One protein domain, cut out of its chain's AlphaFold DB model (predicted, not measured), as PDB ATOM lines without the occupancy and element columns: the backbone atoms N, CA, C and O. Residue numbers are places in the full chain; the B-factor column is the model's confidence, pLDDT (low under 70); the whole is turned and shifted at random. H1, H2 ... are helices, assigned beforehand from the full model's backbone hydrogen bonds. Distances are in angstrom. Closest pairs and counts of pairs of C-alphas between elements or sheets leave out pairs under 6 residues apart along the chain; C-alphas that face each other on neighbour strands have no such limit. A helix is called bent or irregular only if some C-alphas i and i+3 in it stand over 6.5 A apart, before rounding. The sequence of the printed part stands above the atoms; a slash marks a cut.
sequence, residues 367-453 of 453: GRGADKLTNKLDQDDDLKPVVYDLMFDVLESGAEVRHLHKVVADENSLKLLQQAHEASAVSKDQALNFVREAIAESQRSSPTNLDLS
ATOM      1  N   GLY A 367     194.097 192.876 219.752       83.88
ATOM      2  CA  GLY A 367     192.990 192.890 220.712       83.88
ATOM      3  C   GLY A 367     191.737 192.177 220.190       83.88
ATOM      4  O   GLY A 367     191.712 191.622 219.087       83.88
ATOM      5  N   ARG A 368     190.678 192.135 221.005       85.25
ATOM      6  CA  ARG A 368     189.392 191.506 220.655       85.25
ATOM      7  C   ARG A 368     188.241 192.460 220.951       85.25
ATOM      8  O   ARG A 368     188.199 193.071 222.006       85.25
ATOM      9  N   GLY A 369     187.272 192.534 220.038       88.38
ATOM     10  CA  GLY A 369     186.046 193.306 220.255       88.38
ATOM     11  C   GLY A 369     186.320 194.783 220.549       88.38
ATOM     12  O   GLY A 369     186.962 195.452 219.745       88.38
ATOM     13  N   ALA A 370     185.819 195.270 221.686       85.12
ATOM     14  CA  ALA A 370     185.977 196.654 222.136       85.12
ATOM     15  C   ALA A 370     187.414 197.001 222.573       85.12
ATOM     16  O   ALA A 370     187.780 198.171 222.534       85.12
ATOM     17  N   ASP A 371     188.234 195.998 222.901       85.62
ATOM     18  CA  ASP A 371     189.602 196.180 223.408       85.62
ATOM     19  C   ASP A 371     190.637 196.329 222.288       85.62
ATOM     20  O   ASP A 371     191.839 196.282 222.536       85.62
ATOM     21  N   LYS A 372     190.202 196.439 221.031       91.94
ATOM     22  CA  LYS A 372     191.117 196.712 219.924       91.94
ATOM     23  C   LYS A 372     191.700 198.109 220.059       91.94
ATOM     24  O   LYS A 372     190.940 199.067 220.213       91.94
ATOM     25  N   LEU A 373     193.018 198.231 219.898       93.31
ATOM     26  CA  LEU A 373     193.687 199.532 219.930       93.31
ATOM     27  C   LEU A 373     193.095 200.479 218.877       93.31
ATOM     28  O   LEU A 373     192.793 201.617 219.209       93.31
ATOM     29  N   THR A 374     192.790 199.991 217.670       92.94
ATOM     30  CA  THR A 374     192.115 200.783 216.621       92.94
ATOM     31  C   THR A 374     190.844 201.483 217.099       92.94
ATOM     32  O   THR A 374     190.625 202.639 216.771       92.94
ATOM     33  N   ASN A 375     190.007 200.806 217.894       92.44
ATOM     34  CA  ASN A 375     188.758 201.398 218.375       92.44
ATOM     35  C   ASN A 375     189.024 202.512 219.387       92.44
ATOM     36  O   ASN A 375     188.240 203.448 219.469       92.44
ATOM     37  N   LYS A 376     190.098 202.387 220.174       92.69
ATOM     38  CA  LYS A 376     190.522 203.413 221.128       92.69
ATOM     39  C   LYS A 376     191.103 204.619 220.399       92.69
ATOM     40  O   LYS A 376     190.704 205.728 220.706       92.69
ATOM     41  N   LEU A 377     191.944 204.392 219.388       94.31
ATOM     42  CA  LEU A 377     192.496 205.459 218.546       94.31
ATOM     43  C   LEU A 377     191.421 206.231 217.768       94.31
ATOM     44  O   LEU A 377     191.589 207.417 217.531       94.31
ATOM     45  N   ASP A 378     190.328 205.572 217.371       91.75
ATOM     46  CA  ASP A 378     189.193 206.224 216.701       91.75
ATOM     47  C   ASP A 378     188.257 206.973 217.683       91.75
ATOM     48  O   ASP A 378     187.393 207.729 217.245       91.75
ATOM     49  N   GLN A 379     188.359 206.720 218.995       92.88
ATOM     50  CA  GLN A 379     187.505 207.321 220.037       92.88
ATOM     51  C   GLN A 379     188.206 208.418 220.842       92.88
ATOM     52  O   GLN A 379     187.525 209.202 221.504       92.88
ATOM     53  N   ASP A 380     189.535 208.423 220.837       94.25
ATOM     54  CA  ASP A 380     190.384 209.292 221.639       94.25
ATOM     55  C   ASP A 380     191.394 209.992 220.722       94.25
ATOM     56  O   ASP A 380     192.429 209.426 220.351       94.25
ATOM     57  N   ASP A 381     191.053 211.226 220.345       93.00
ATOM     58  CA  ASP A 381     191.853 212.063 219.450       93.00
ATOM     59  C   ASP A 381     193.221 212.421 220.058       93.00
ATOM     60  O   ASP A 381     194.167 212.660 219.311       93.00
ATOM     61  N   ASP A 382     193.363 212.399 221.390       95.62
ATOM     62  CA  ASP A 382     194.624 212.707 222.077       95.62
ATOM     63  C   ASP A 382     195.562 211.488 222.117       95.62
ATOM     64  O   ASP A 382     196.790 211.623 222.122       95.62
ATOM     65  N   LEU A 383     195.009 210.270 222.109       96.62
ATOM     66  CA  LEU A 383     195.793 209.035 222.158       96.62
ATOM     67  C   LEU A 383     196.519 208.736 220.837       96.62
ATOM     68  O   LEU A 383     197.626 208.189 220.853       96.62
ATOM     69  N   LYS A 384     195.911 209.066 219.693       96.25
ATOM     70  CA  LYS A 384     196.501 208.792 218.374       96.25
ATOM     71  C   LYS A 384     197.857 209.492 218.174       96.25
ATOM     72  O   LYS A 384     198.813 208.771 217.875       96.25
ATOM     73  N   PRO A 385     198.000 210.809 218.421       97.06
ATOM     74  CA  PRO A 385     199.290 211.501 218.424       97.06
ATOM     75  C   PRO A 385     200.359 210.812 219.276       97.06
ATOM     76  O   PRO A 385     201.477 210.600 218.812       97.06
ATOM     77  N   VAL A 386     200.003 210.395 220.499       98.00
ATOM     78  CA  VAL A 386     200.924 209.719 221.428       98.00
ATOM     79  C   VAL A 386     201.444 208.420 220.812       98.00
ATOM     80  O   VAL A 386     202.651 208.187 220.774       98.00
ATOM     81  N   VAL A 387     200.553 207.566 220.304       97.69
ATOM     82  CA  VAL A 387     200.953 206.279 219.713       97.69
ATOM     83  C   VAL A 387     201.778 206.481 218.441       97.69
ATOM     84  O   VAL A 387     202.772 205.778 218.253       97.69
ATOM     85  N   TYR A 388     201.403 207.433 217.588       98.00
ATOM     86  CA  TYR A 388     202.097 207.713 216.330       98.00
ATOM     87  C   TYR A 388     203.507 208.261 216.550       98.00
ATOM     88  O   TYR A 388     204.452 207.681 216.013       98.00
ATOM     89  N   ASP A 389     203.673 209.279 217.396       98.31
ATOM     90  CA  ASP A 389     204.994 209.824 217.733       98.31
ATOM     91  C   ASP A 389     205.891 208.734 218.361       98.31
ATOM     92  O   ASP A 389     207.062 208.586 218.001       98.31
ATOM     93  N   LEU A 390     205.344 207.894 219.254       98.25
ATOM     94  CA  LEU A 390     206.099 206.786 219.849       98.25
ATOM     95  C   LEU A 390     206.497 205.728 218.811       98.25
ATOM     96  O   LEU A 390     207.638 205.267 218.832       98.25
ATOM     97  N   MET A 391     205.605 205.341 217.895       97.94
ATOM     98  CA  MET A 391     205.934 204.433 216.785       97.94
ATOM     99  C   MET A 391     207.023 205.008 215.868       97.94
ATOM    100  O   MET A 391     207.856 204.258 215.349       97.94
ATOM    101  N   PHE A 392     207.027 206.326 215.667       97.50
ATOM    102  CA  PHE A 392     208.000 206.998 214.819       97.50
ATOM    103  C   PHE A 392     209.392 207.041 215.470       97.50
ATOM    104  O   PHE A 392     210.368 206.566 214.878       97.50
ATOM    105  N   ASP A 393     209.485 207.553 216.699       96.75
ATOM    106  CA  ASP A 393     210.764 207.920 217.319       96.75
ATOM    107  C   ASP A 393     211.269 206.910 218.371       96.75
ATOM    108  O   ASP A 393     212.484 206.754 218.551       96.75
ATOM    109  N   VAL A 394     210.372 206.193 219.055       97.94
ATOM    110  CA  VAL A 394     210.704 205.470 220.298       97.94
ATOM    111  C   VAL A 394     210.693 203.955 220.140       97.94
ATOM    112  O   VAL A 394     211.694 203.316 220.460       97.94
ATOM    113  N   LEU A 395     209.586 203.380 219.668       97.81
ATOM    114  CA  LEU A 395     209.389 201.931 219.627       97.81
ATOM    115  C   LEU A 395     210.425 201.246 218.730       97.81
ATOM    116  O   LEU A 395     210.864 201.792 217.715       97.81
ATOM    117  N   GLU A 396     210.802 200.028 219.108       96.62
ATOM    118  CA  GLU A 396     211.836 199.242 218.429       96.62
ATOM    119  C   GLU A 396     211.262 197.986 217.767       96.62
ATOM    120  O   GLU A 396     211.916 197.372 216.922       96.62
ATOM    121  N   SER A 397     210.040 197.581 218.132       97.19
ATOM    122  CA  SER A 397     209.433 196.365 217.593       97.19
ATOM    123  C   SER A 397     207.909 196.415 217.488       97.19
ATOM    124  O   SER A 397     207.209 196.994 218.319       97.19
ATOM    125  N   GLY A 398     207.363 195.663 216.529       96.00
ATOM    126  CA  GLY A 398     205.916 195.452 216.419       96.00
ATOM    127  C   GLY A 398     205.321 194.713 217.625       96.00
ATOM    128  O   GLY A 398     204.132 194.835 217.904       96.00
ATOM    129  N   ALA A 399     206.142 193.984 218.391       96.69
ATOM    130  CA  ALA A 399     205.700 193.363 219.634       96.69
ATOM    131  C   ALA A 399     205.304 194.413 220.681       96.69
ATOM    132  O   ALA A 399     204.325 194.200 221.391       96.69
ATOM    133  N   GLU A 400     206.010 195.542 220.766       97.56
ATOM    134  CA  GLU A 400     205.648 196.640 221.669       97.56
ATOM    135  C   GLU A 400     204.313 197.265 221.241       97.56
ATOM    136  O   GLU A 400     203.404 197.365 222.065       97.56
ATOM    137  N   VAL A 401     204.133 197.534 219.940       97.44
ATOM    138  CA  VAL A 401     202.863 198.029 219.368       97.44
ATOM    139  C   VAL A 401     201.699 197.092 219.691       97.44
ATOM    140  O   VAL A 401     200.658 197.533 220.180       97.44
ATOM    141  N   ARG A 402     201.889 195.777 219.520       96.31
ATOM    142  CA  ARG A 402     200.871 194.762 219.836       96.31
ATOM    143  C   ARG A 402     200.387 194.853 221.283       96.31
ATOM    144  O   ARG A 402     199.223 194.559 221.544       96.31
ATOM    145  N   HIS A 403     201.246 195.212 222.237       96.75
ATOM    146  CA  HIS A 403     200.872 195.283 223.654       96.75
ATOM    147  C   HIS A 403     200.115 196.558 224.026       96.75
ATOM    148  O   HIS A 403     199.447 196.564 225.063       96.75
ATOM    149  N   LEU A 404     200.144 197.594 223.184       96.44
ATOM    150  CA  LEU A 404     199.517 198.879 223.494       96.44
ATOM    151  C   LEU A 404     198.011 198.760 223.751       96.44
ATOM    152  O   LEU A 404     197.505 199.471 224.607       96.44
ATOM    153  N   HIS A 405     197.304 197.807 223.131       95.50
ATOM    154  CA  HIS A 405     195.878 197.582 223.416       95.50
ATOM    155  C   HIS A 405     195.587 197.262 224.898       95.50
ATOM    156  O   HIS A 405     194.521 197.605 225.402       95.50
ATOM    157  N   LYS A 406     196.533 196.631 225.613       95.12
ATOM    158  CA  LYS A 406     196.425 196.383 227.061       95.12
ATOM    159  C   LYS A 406     196.815 197.610 227.870       95.12
ATOM    160  O   LYS A 406     196.168 197.909 228.863       95.12
ATOM    161  N   VAL A 407     197.853 198.318 227.424       96.12
ATOM    162  CA  VAL A 407     198.341 199.547 228.064       96.12
ATOM    163  C   VAL A 407     197.243 200.606 228.106       96.12
ATOM    164  O   VAL A 407     196.997 201.180 229.156       96.12
ATOM    165  N   VAL A 408     196.525 200.812 227.002       94.94
ATOM    166  CA  VAL A 408     195.451 201.819 226.917       94.94
ATOM    167  C   VAL A 408     194.171 201.411 227.657       94.94
ATOM    168  O   VAL A 408     193.276 202.231 227.839       94.94
ATOM    169  N   ALA A 409     194.056 200.144 228.066       93.25
ATOM    170  CA  ALA A 409     192.933 199.649 228.859       93.25
ATOM    171  C   ALA A 409     193.155 199.808 230.377       93.25
ATOM    172  O   ALA A 409     192.192 199.708 231.135       93.25
ATOM    173  N   ASP A 410     194.393 200.060 230.815       95.38
ATOM    174  CA  ASP A 410     194.776 200.236 232.218       95.38
ATOM    175  C   ASP A 410     195.222 201.685 232.475       95.38
ATOM    176  O   ASP A 410     196.157 202.183 231.855       95.38
ATOM    177  N   GLU A 411     194.558 202.381 233.401       96.00
ATOM    178  CA  GLU A 411     194.776 203.820 233.623       96.00
ATOM    179  C   GLU A 411     196.207 204.147 234.090       96.00
ATOM    180  O   GLU A 411     196.768 205.177 233.715       96.00
ATOM    181  N   ASN A 412     196.821 203.274 234.894       97.12
ATOM    182  CA  ASN A 412     198.187 203.480 235.379       97.12
ATOM    183  C   ASN A 412     199.203 203.291 234.249       97.12
ATOM    184  O   ASN A 412     200.125 204.092 234.094       97.12
ATOM    185  N   SER A 413     199.000 202.266 233.427       97.44
ATOM    186  CA  SER A 413     199.825 201.979 232.255       97.44
ATOM    187  C   SER A 413     199.694 203.078 231.197       97.44
ATOM    188  O   SER A 413     200.695 203.487 230.612       97.44
ATOM    189  N   LEU A 414     198.491 203.623 230.993       96.88
ATOM    190  CA  LEU A 414     198.263 204.751 230.089       96.88
ATOM    191  C   LEU A 414     199.023 206.012 230.532       96.88
ATOM    192  O   LEU A 414     199.629 206.678 229.694       96.88
ATOM    193  N   LYS A 415     199.073 206.307 231.839       97.69
ATOM    194  CA  LYS A 415     199.880 207.423 232.373       97.69
ATOM    195  C   LYS A 415     201.371 207.242 232.082       97.69
ATOM    196  O   LYS A 415     202.035 208.201 231.704       97.69
ATOM    197  N   LEU A 416     201.893 206.020 232.214       98.06
ATOM    198  CA  LEU A 416     203.282 205.709 231.853       98.06
ATOM    199  C   LEU A 416     203.528 205.884 230.345       98.06
ATOM    200  O   LEU A 416     204.574 206.391 229.947       98.06
ATOM    201  N   LEU A 417     202.557 205.529 229.498       97.88
ATOM    202  CA  LEU A 417     202.651 205.749 228.052       97.88
ATOM    203  C   LEU A 417     202.679 207.246 227.693       97.88
ATOM    204  O   LEU A 417     203.460 207.655 226.837       97.88
ATOM    205  N   GLN A 418     201.882 208.073 228.372       97.94
ATOM    206  CA  GLN A 418     201.916 209.533 228.210       97.94
ATOM    207  C   GLN A 418     203.262 210.120 228.665       97.94
ATOM    208  O   GLN A 418     203.854 210.925 227.953       97.94
ATOM    209  N   GLN A 419     203.810 209.645 229.789       97.94
ATOM    210  CA  GLN A 419     205.160 210.022 230.234       97.94
ATOM    211  C   GLN A 419     206.241 209.612 229.228       97.94
ATOM    212  O   GLN A 419     207.210 210.347 229.034       97.94
ATOM    213  N   ALA A 420     206.080 208.467 228.556       98.06
ATOM    214  CA  ALA A 420     206.971 208.068 227.472       98.06
ATOM    215  C   ALA A 420     206.934 209.071 226.313       98.06
ATOM    216  O   ALA A 420     207.984 209.445 225.792       98.06
ATOM    217  N   HIS A 421     205.739 209.525 225.926       97.94
ATOM    218  CA  HIS A 421     205.569 210.516 224.864       97.94
ATOM    219  C   HIS A 421     206.216 211.855 225.229       97.94
ATOM    220  O   HIS A 421     207.008 212.370 224.443       97.94
ATOM    221  N   GLU A 422     206.009 212.356 226.447       97.50
ATOM    222  CA  GLU A 422     206.675 213.573 226.938       97.50
ATOM    223  C   GLU A 422     208.207 213.429 226.964       97.50
ATOM    224  O   GLU A 422     208.940 214.322 226.531       97.50
ATOM    225  N   ALA A 423     208.706 212.281 227.434       97.19
ATOM    226  CA  ALA A 423     210.137 212.002 227.505       97.19
ATOM    227  C   ALA A 423     210.790 211.832 226.122       97.19
ATOM    228  O   ALA A 423     212.000 212.042 226.004       97.19
ATOM    229  N   SER A 424     210.023 211.493 225.078       96.50
ATOM    230  CA  SER A 424     210.546 211.244 223.723       96.50
ATOM    231  C   SER A 424     211.255 212.460 223.120       96.50
ATOM    232  O   SER A 424     212.243 212.307 222.406       96.50
ATOM    233  N   ALA A 425     210.828 213.669 223.498       94.12
ATOM    234  CA  ALA A 425     211.458 214.919 223.082       94.12
ATOM    235  C   ALA A 425     212.841 215.152 223.723       94.12
ATOM    236  O   ALA A 425     213.616 215.974 223.234       94.12
ATOM    237  N   VAL A 426     213.148 214.461 224.828       96.00
ATOM    238  CA  VAL A 426     214.376 214.653 225.619       96.00
ATOM    239  C   VAL A 426     215.332 213.472 225.466       96.00
ATOM    240  O   VAL A 426     216.529 213.666 225.261       96.00
ATOM    241  N   SER A 427     214.827 212.244 225.592       97.50
ATOM    242  CA  SER A 427     215.634 211.026 225.557       97.50
ATOM    243  C   SER A 427     214.816 209.834 225.064       97.50
ATOM    244  O   SER A 427     213.903 209.363 225.745       97.50
ATOM    245  N   LYS A 428     215.219 209.290 223.909       97.12
ATOM    246  CA  LYS A 428     214.648 208.058 223.354       97.12
ATOM    247  C   LYS A 428     214.729 206.891 224.342       97.12
ATOM    248  O   LYS A 428     213.739 206.195 224.537       97.12
ATOM    249  N   ASP A 429     215.875 206.706 224.995       97.56
ATOM    250  CA  ASP A 429     216.089 205.595 225.930       97.56
ATOM    251  C   ASP A 429     215.172 205.695 227.155       97.56
ATOM    252  O   ASP A 429     214.616 204.695 227.612       97.56
ATOM    253  N   GLN A 430     214.974 206.910 227.678       97.56
ATOM    254  CA  GLN A 430     214.058 207.137 228.791       97.56
ATOM    255  C   GLN A 430     212.605 206.875 228.381       97.56
ATOM    256  O   GLN A 430     211.888 206.179 229.101       97.56
ATOM    257  N   ALA A 431     212.185 207.382 227.220       98.00
ATOM    258  CA  ALA A 431     210.857 207.123 226.675       98.00
ATOM    259  C   ALA A 431     210.607 205.620 226.482       98.00
ATOM    260  O   ALA A 431     209.572 205.098 226.892       98.00
ATOM    261  N   LEU A 432     211.585 204.900 225.934       97.94
ATOM    262  CA  LEU A 432     211.502 203.458 225.726       97.94
ATOM    263  C   LEU A 432     211.379 202.684 227.046       97.94
ATOM    264  O   LEU A 432     210.626 201.710 227.123       97.94
ATOM    265  N   ASN A 433     212.068 203.120 228.103       98.00
ATOM    266  CA  ASN A 433     211.907 202.530 229.433       98.00
ATOM    267  C   ASN A 433     210.482 202.721 229.963       98.00
ATOM    268  O   ASN A 433     209.886 201.748 230.421       98.00
ATOM    269  N   PHE A 434     209.899 203.916 229.819       98.44
ATOM    270  CA  PHE A 434     208.505 204.152 230.203       98.44
ATOM    271  C   PHE A 434     207.518 203.294 229.401       98.44
ATOM    272  O   PHE A 434     206.595 202.730 229.987       98.44
ATOM    273  N   VAL A 435     207.734 203.101 228.092       98.19
ATOM    274  CA  VAL A 435     206.928 202.160 227.287       98.19
ATOM    275  C   VAL A 435     207.006 200.745 227.866       98.19
ATOM    276  O   VAL A 435     205.985 200.077 228.032       98.19
ATOM    277  N   ARG A 436     208.213 200.265 228.179       98.06
ATOM    278  CA  ARG A 436     208.418 198.910 228.715       98.06
ATOM    279  C   ARG A 436     207.798 198.744 230.100       98.06
ATOM    280  O   ARG A 436     207.203 197.700 230.369       98.06
ATOM    281  N   GLU A 437     207.882 199.765 230.947       98.06
ATOM    282  CA  GLU A 437     207.207 199.808 232.247       98.06
ATOM    283  C   GLU A 437     205.682 199.790 232.095       98.06
ATOM    284  O   GLU A 437     205.026 198.994 232.766       98.06
ATOM    285  N   ALA A 438     205.123 200.568 231.162       98.06
ATOM    286  CA  ALA A 438     203.692 200.572 230.854       98.06
ATOM    287  C   ALA A 438     203.200 199.186 230.406       98.06
ATOM    288  O   ALA A 438     202.180 198.682 230.882       98.06
ATOM    289  N   ILE A 439     203.951 198.524 229.520       97.50
ATOM    290  CA  ILE A 439     203.639 197.161 229.071       97.50
ATOM    291  C   ILE A 439     203.693 196.188 230.256       97.50
ATOM    292  O   ILE A 439     202.764 195.394 230.426       97.50
ATOM    293  N   ALA A 440     204.738 196.253 231.083       97.19
ATOM    294  CA  ALA A 440     204.896 195.384 232.247       97.19
ATOM    295  C   ALA A 440     203.771 195.577 233.277       97.19
ATOM    296  O   ALA A 440     203.258 194.591 233.805       97.19
ATOM    297  N   GLU A 441     203.359 196.818 233.537       96.81
ATOM    298  CA  GLU A 441     202.268 197.131 234.464       96.81
ATOM    299  C   GLU A 441     200.922 196.595 233.960       96.81
ATOM    300  O   GLU A 441     200.248 195.858 234.680       96.81
ATOM    301  N   SER A 442     200.597 196.800 232.678       95.44
ATOM    302  CA  SER A 442     199.362 196.276 232.074       95.44
ATOM    303  C   SER A 442     199.258 194.743 232.137       95.44
ATOM    304  O   SER A 442     198.169 194.161 232.238       95.44
ATOM    305  N   GLN A 443     200.405 194.057 232.099       94.50
ATOM    306  CA  GLN A 443     200.485 192.602 232.211       94.50
ATOM    307  C   GLN A 443     200.244 192.123 233.650       94.50
ATOM    308  O   GLN A 443     199.679 191.044 233.835       94.50
ATOM    309  N   ARG A 444     200.626 192.917 234.659       94.31
ATOM    310  CA  ARG A 444     200.341 192.628 236.076       94.31
ATOM    311  C   ARG A 444     198.869 192.846 236.409       94.31
ATOM    312  O   ARG A 444     198.292 192.014 237.100       94.31
ATOM    313  N   SER A 445     198.266 193.911 235.880       88.56
ATOM    314  CA  SER A 445     196.849 194.240 236.091       88.56
ATOM    315  C   SER A 445     195.882 193.320 235.336       88.56
ATOM    316  O   SER A 445     194.683 193.321 235.613       88.56
ATOM    317  N   SER A 446     196.370 192.524 234.377       83.25
ATOM    318  CA  SER A 446     195.518 191.638 233.580       83.25
ATOM    319  C   SER A 446     194.892 190.530 234.457       83.25
ATOM    320  O   SER A 446     195.620 189.700 235.009       83.25
ATOM    321  N   PRO A 447     193.548 190.434 234.540       68.06
ATOM    322  CA  PRO A 447     192.842 189.554 235.482       68.06
ATOM    323  C   PRO A 447     193.049 188.050 235.243       68.06
ATOM    324  O   PRO A 447     192.666 187.230 236.070       68.06
ATOM    325  N   THR A 448     193.699 187.658 234.146       59.22
ATOM    326  CA  THR A 448     193.992 186.255 233.815       59.22
ATOM    327  C   THR A 448     194.949 185.576 234.809       59.22
ATOM    328  O   THR A 448     195.020 184.352 234.828       59.22
ATOM    329  N   ASN A 449     195.655 186.333 235.659       49.09
ATOM    330  CA  ASN A 449     196.536 185.786 236.700       49.09
ATOM    331  C   ASN A 449     195.852 185.547 238.063       49.09
ATOM    332  O   ASN A 449     196.505 185.039 238.969       49.09
ATOM    333  N   LEU A 450     194.567 185.891 238.227       49.00
ATOM    334  CA  LEU A 450     193.858 185.762 239.512       49.00
ATOM    335  C   LEU A 450     193.101 184.432 239.697       49.00
ATOM    336  O   LEU A 450     192.696 184.135 240.813       49.00
ATOM    337  N   ASP A 451     192.962 183.610 238.652       47.19
ATOM    338  CA  ASP A 451     192.245 182.317 238.709       47.19
ATOM    339  C   ASP A 451     193.169 181.087 238.883       47.19
ATOM    340  O   ASP A 451     192.731 179.945 238.740       47.19
ATOM    341  N   LEU A 452     194.460 181.290 239.185       47.12
ATOM    342  CA  LEU A 452     195.444 180.205 239.367       47.12
ATOM    343  C   LEU A 452     196.159 180.206 240.732       47.12
ATOM    344  O   LEU A 452     197.106 179.434 240.905       47.12
ATOM    345  N   SER A 453     195.727 181.031 241.692       41.50
ATOM    346  CA  SER A 453     196.294 181.081 243.053       41.50
ATOM    347  C   SER A 453     195.360 180.522 244.112       41.50
ATOM    348  O   SER A 453     194.213 181.024 244.170       41.50
TER     349      SER A 453
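Overview. This is residues 367 to 453 of the 453 residues of an uncharacterized protein of Streptomyces sp. SID8381 (UniProt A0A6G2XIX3). A long helical hairpin, H4 and H5, makes one side of this domain, and two shorter helices, H2 and H3, pack on one side of the hairpin, each crossing it steeply. The short H1 sits at the edge of H2 and H3, away from the hairpin, and residues 447 to 453 stick out past the last residue of H5. The printed part has 87 residues with five named helices, H1 to H5 in order along the chain, and no named strand; its class is all helix. It is compact, with a radius of gyration of the C-alphas of 12.8 A, and only just elongated, spanning 42 by 28 by 21 A.

Arrangement. Begin at H1, residues 373 to 377, which only just touches H2, residues 383 to 394, and only at the corner by their link: 3 pairs of C-alphas are within 8 A, the closest being Leu 377 and Lys 384 at 5.2 A. H1 is close to but not clearly touching H3, residues 398 to 407, with closest C-alphas Leu 373 and His 405 at 4.6 A. H1 is apart from H4, residues 411 to 424, and from H5, residues 428 to 445. H2 touches H4 at a steep tilt of 49 degrees, the same way, with the C-alphas of Val 386 and His 421 closest at 5.8 A. Residues 435 to 443 of H5 touch H3 at a steep tilt of 52 degrees, the same way; the closest C-alphas are Val 407 and Ser 442, 5.3 A apart. H4 and H5 form a hairpin and touch at a shallow tilt of 7 degrees, opposite ways, with the C-alphas of Ala 420 and Ala 431 closest at 4.1 A. In H1, H2, H4 and H5 each O i to N i+4 pair is within hydrogen-bond range; in H3 it is 4 of 6.

Along the chain. Find C-alpha 373 at (193.687, 199.532, 219.930), where H1 begins. H2 runs 15.4 A from C-alpha 383 to 394, and H3 14.5 A from 398 to 407. H3 is irregular, but only just: C-alphas 402 and 405 are 6.8 A apart. Look for C-alpha 411 at (194.776, 203.820, 233.623); from there H4 runs 20.0 A to C-alpha 424. H5 runs 25.9 A from C-alpha 428 to C-alpha 445 at (196.849, 194.240, 236.091).

Size, cuts and confidence. The C-alphas farthest apart are those of Ala 425 and Ser 453, at 42.1 A. The printed part has no cut, and the four links between helices are tight. Residues 447 to 453, the chain's last, stand free, and there the pLDDT is under 70; its mean over the printed part is 92.0.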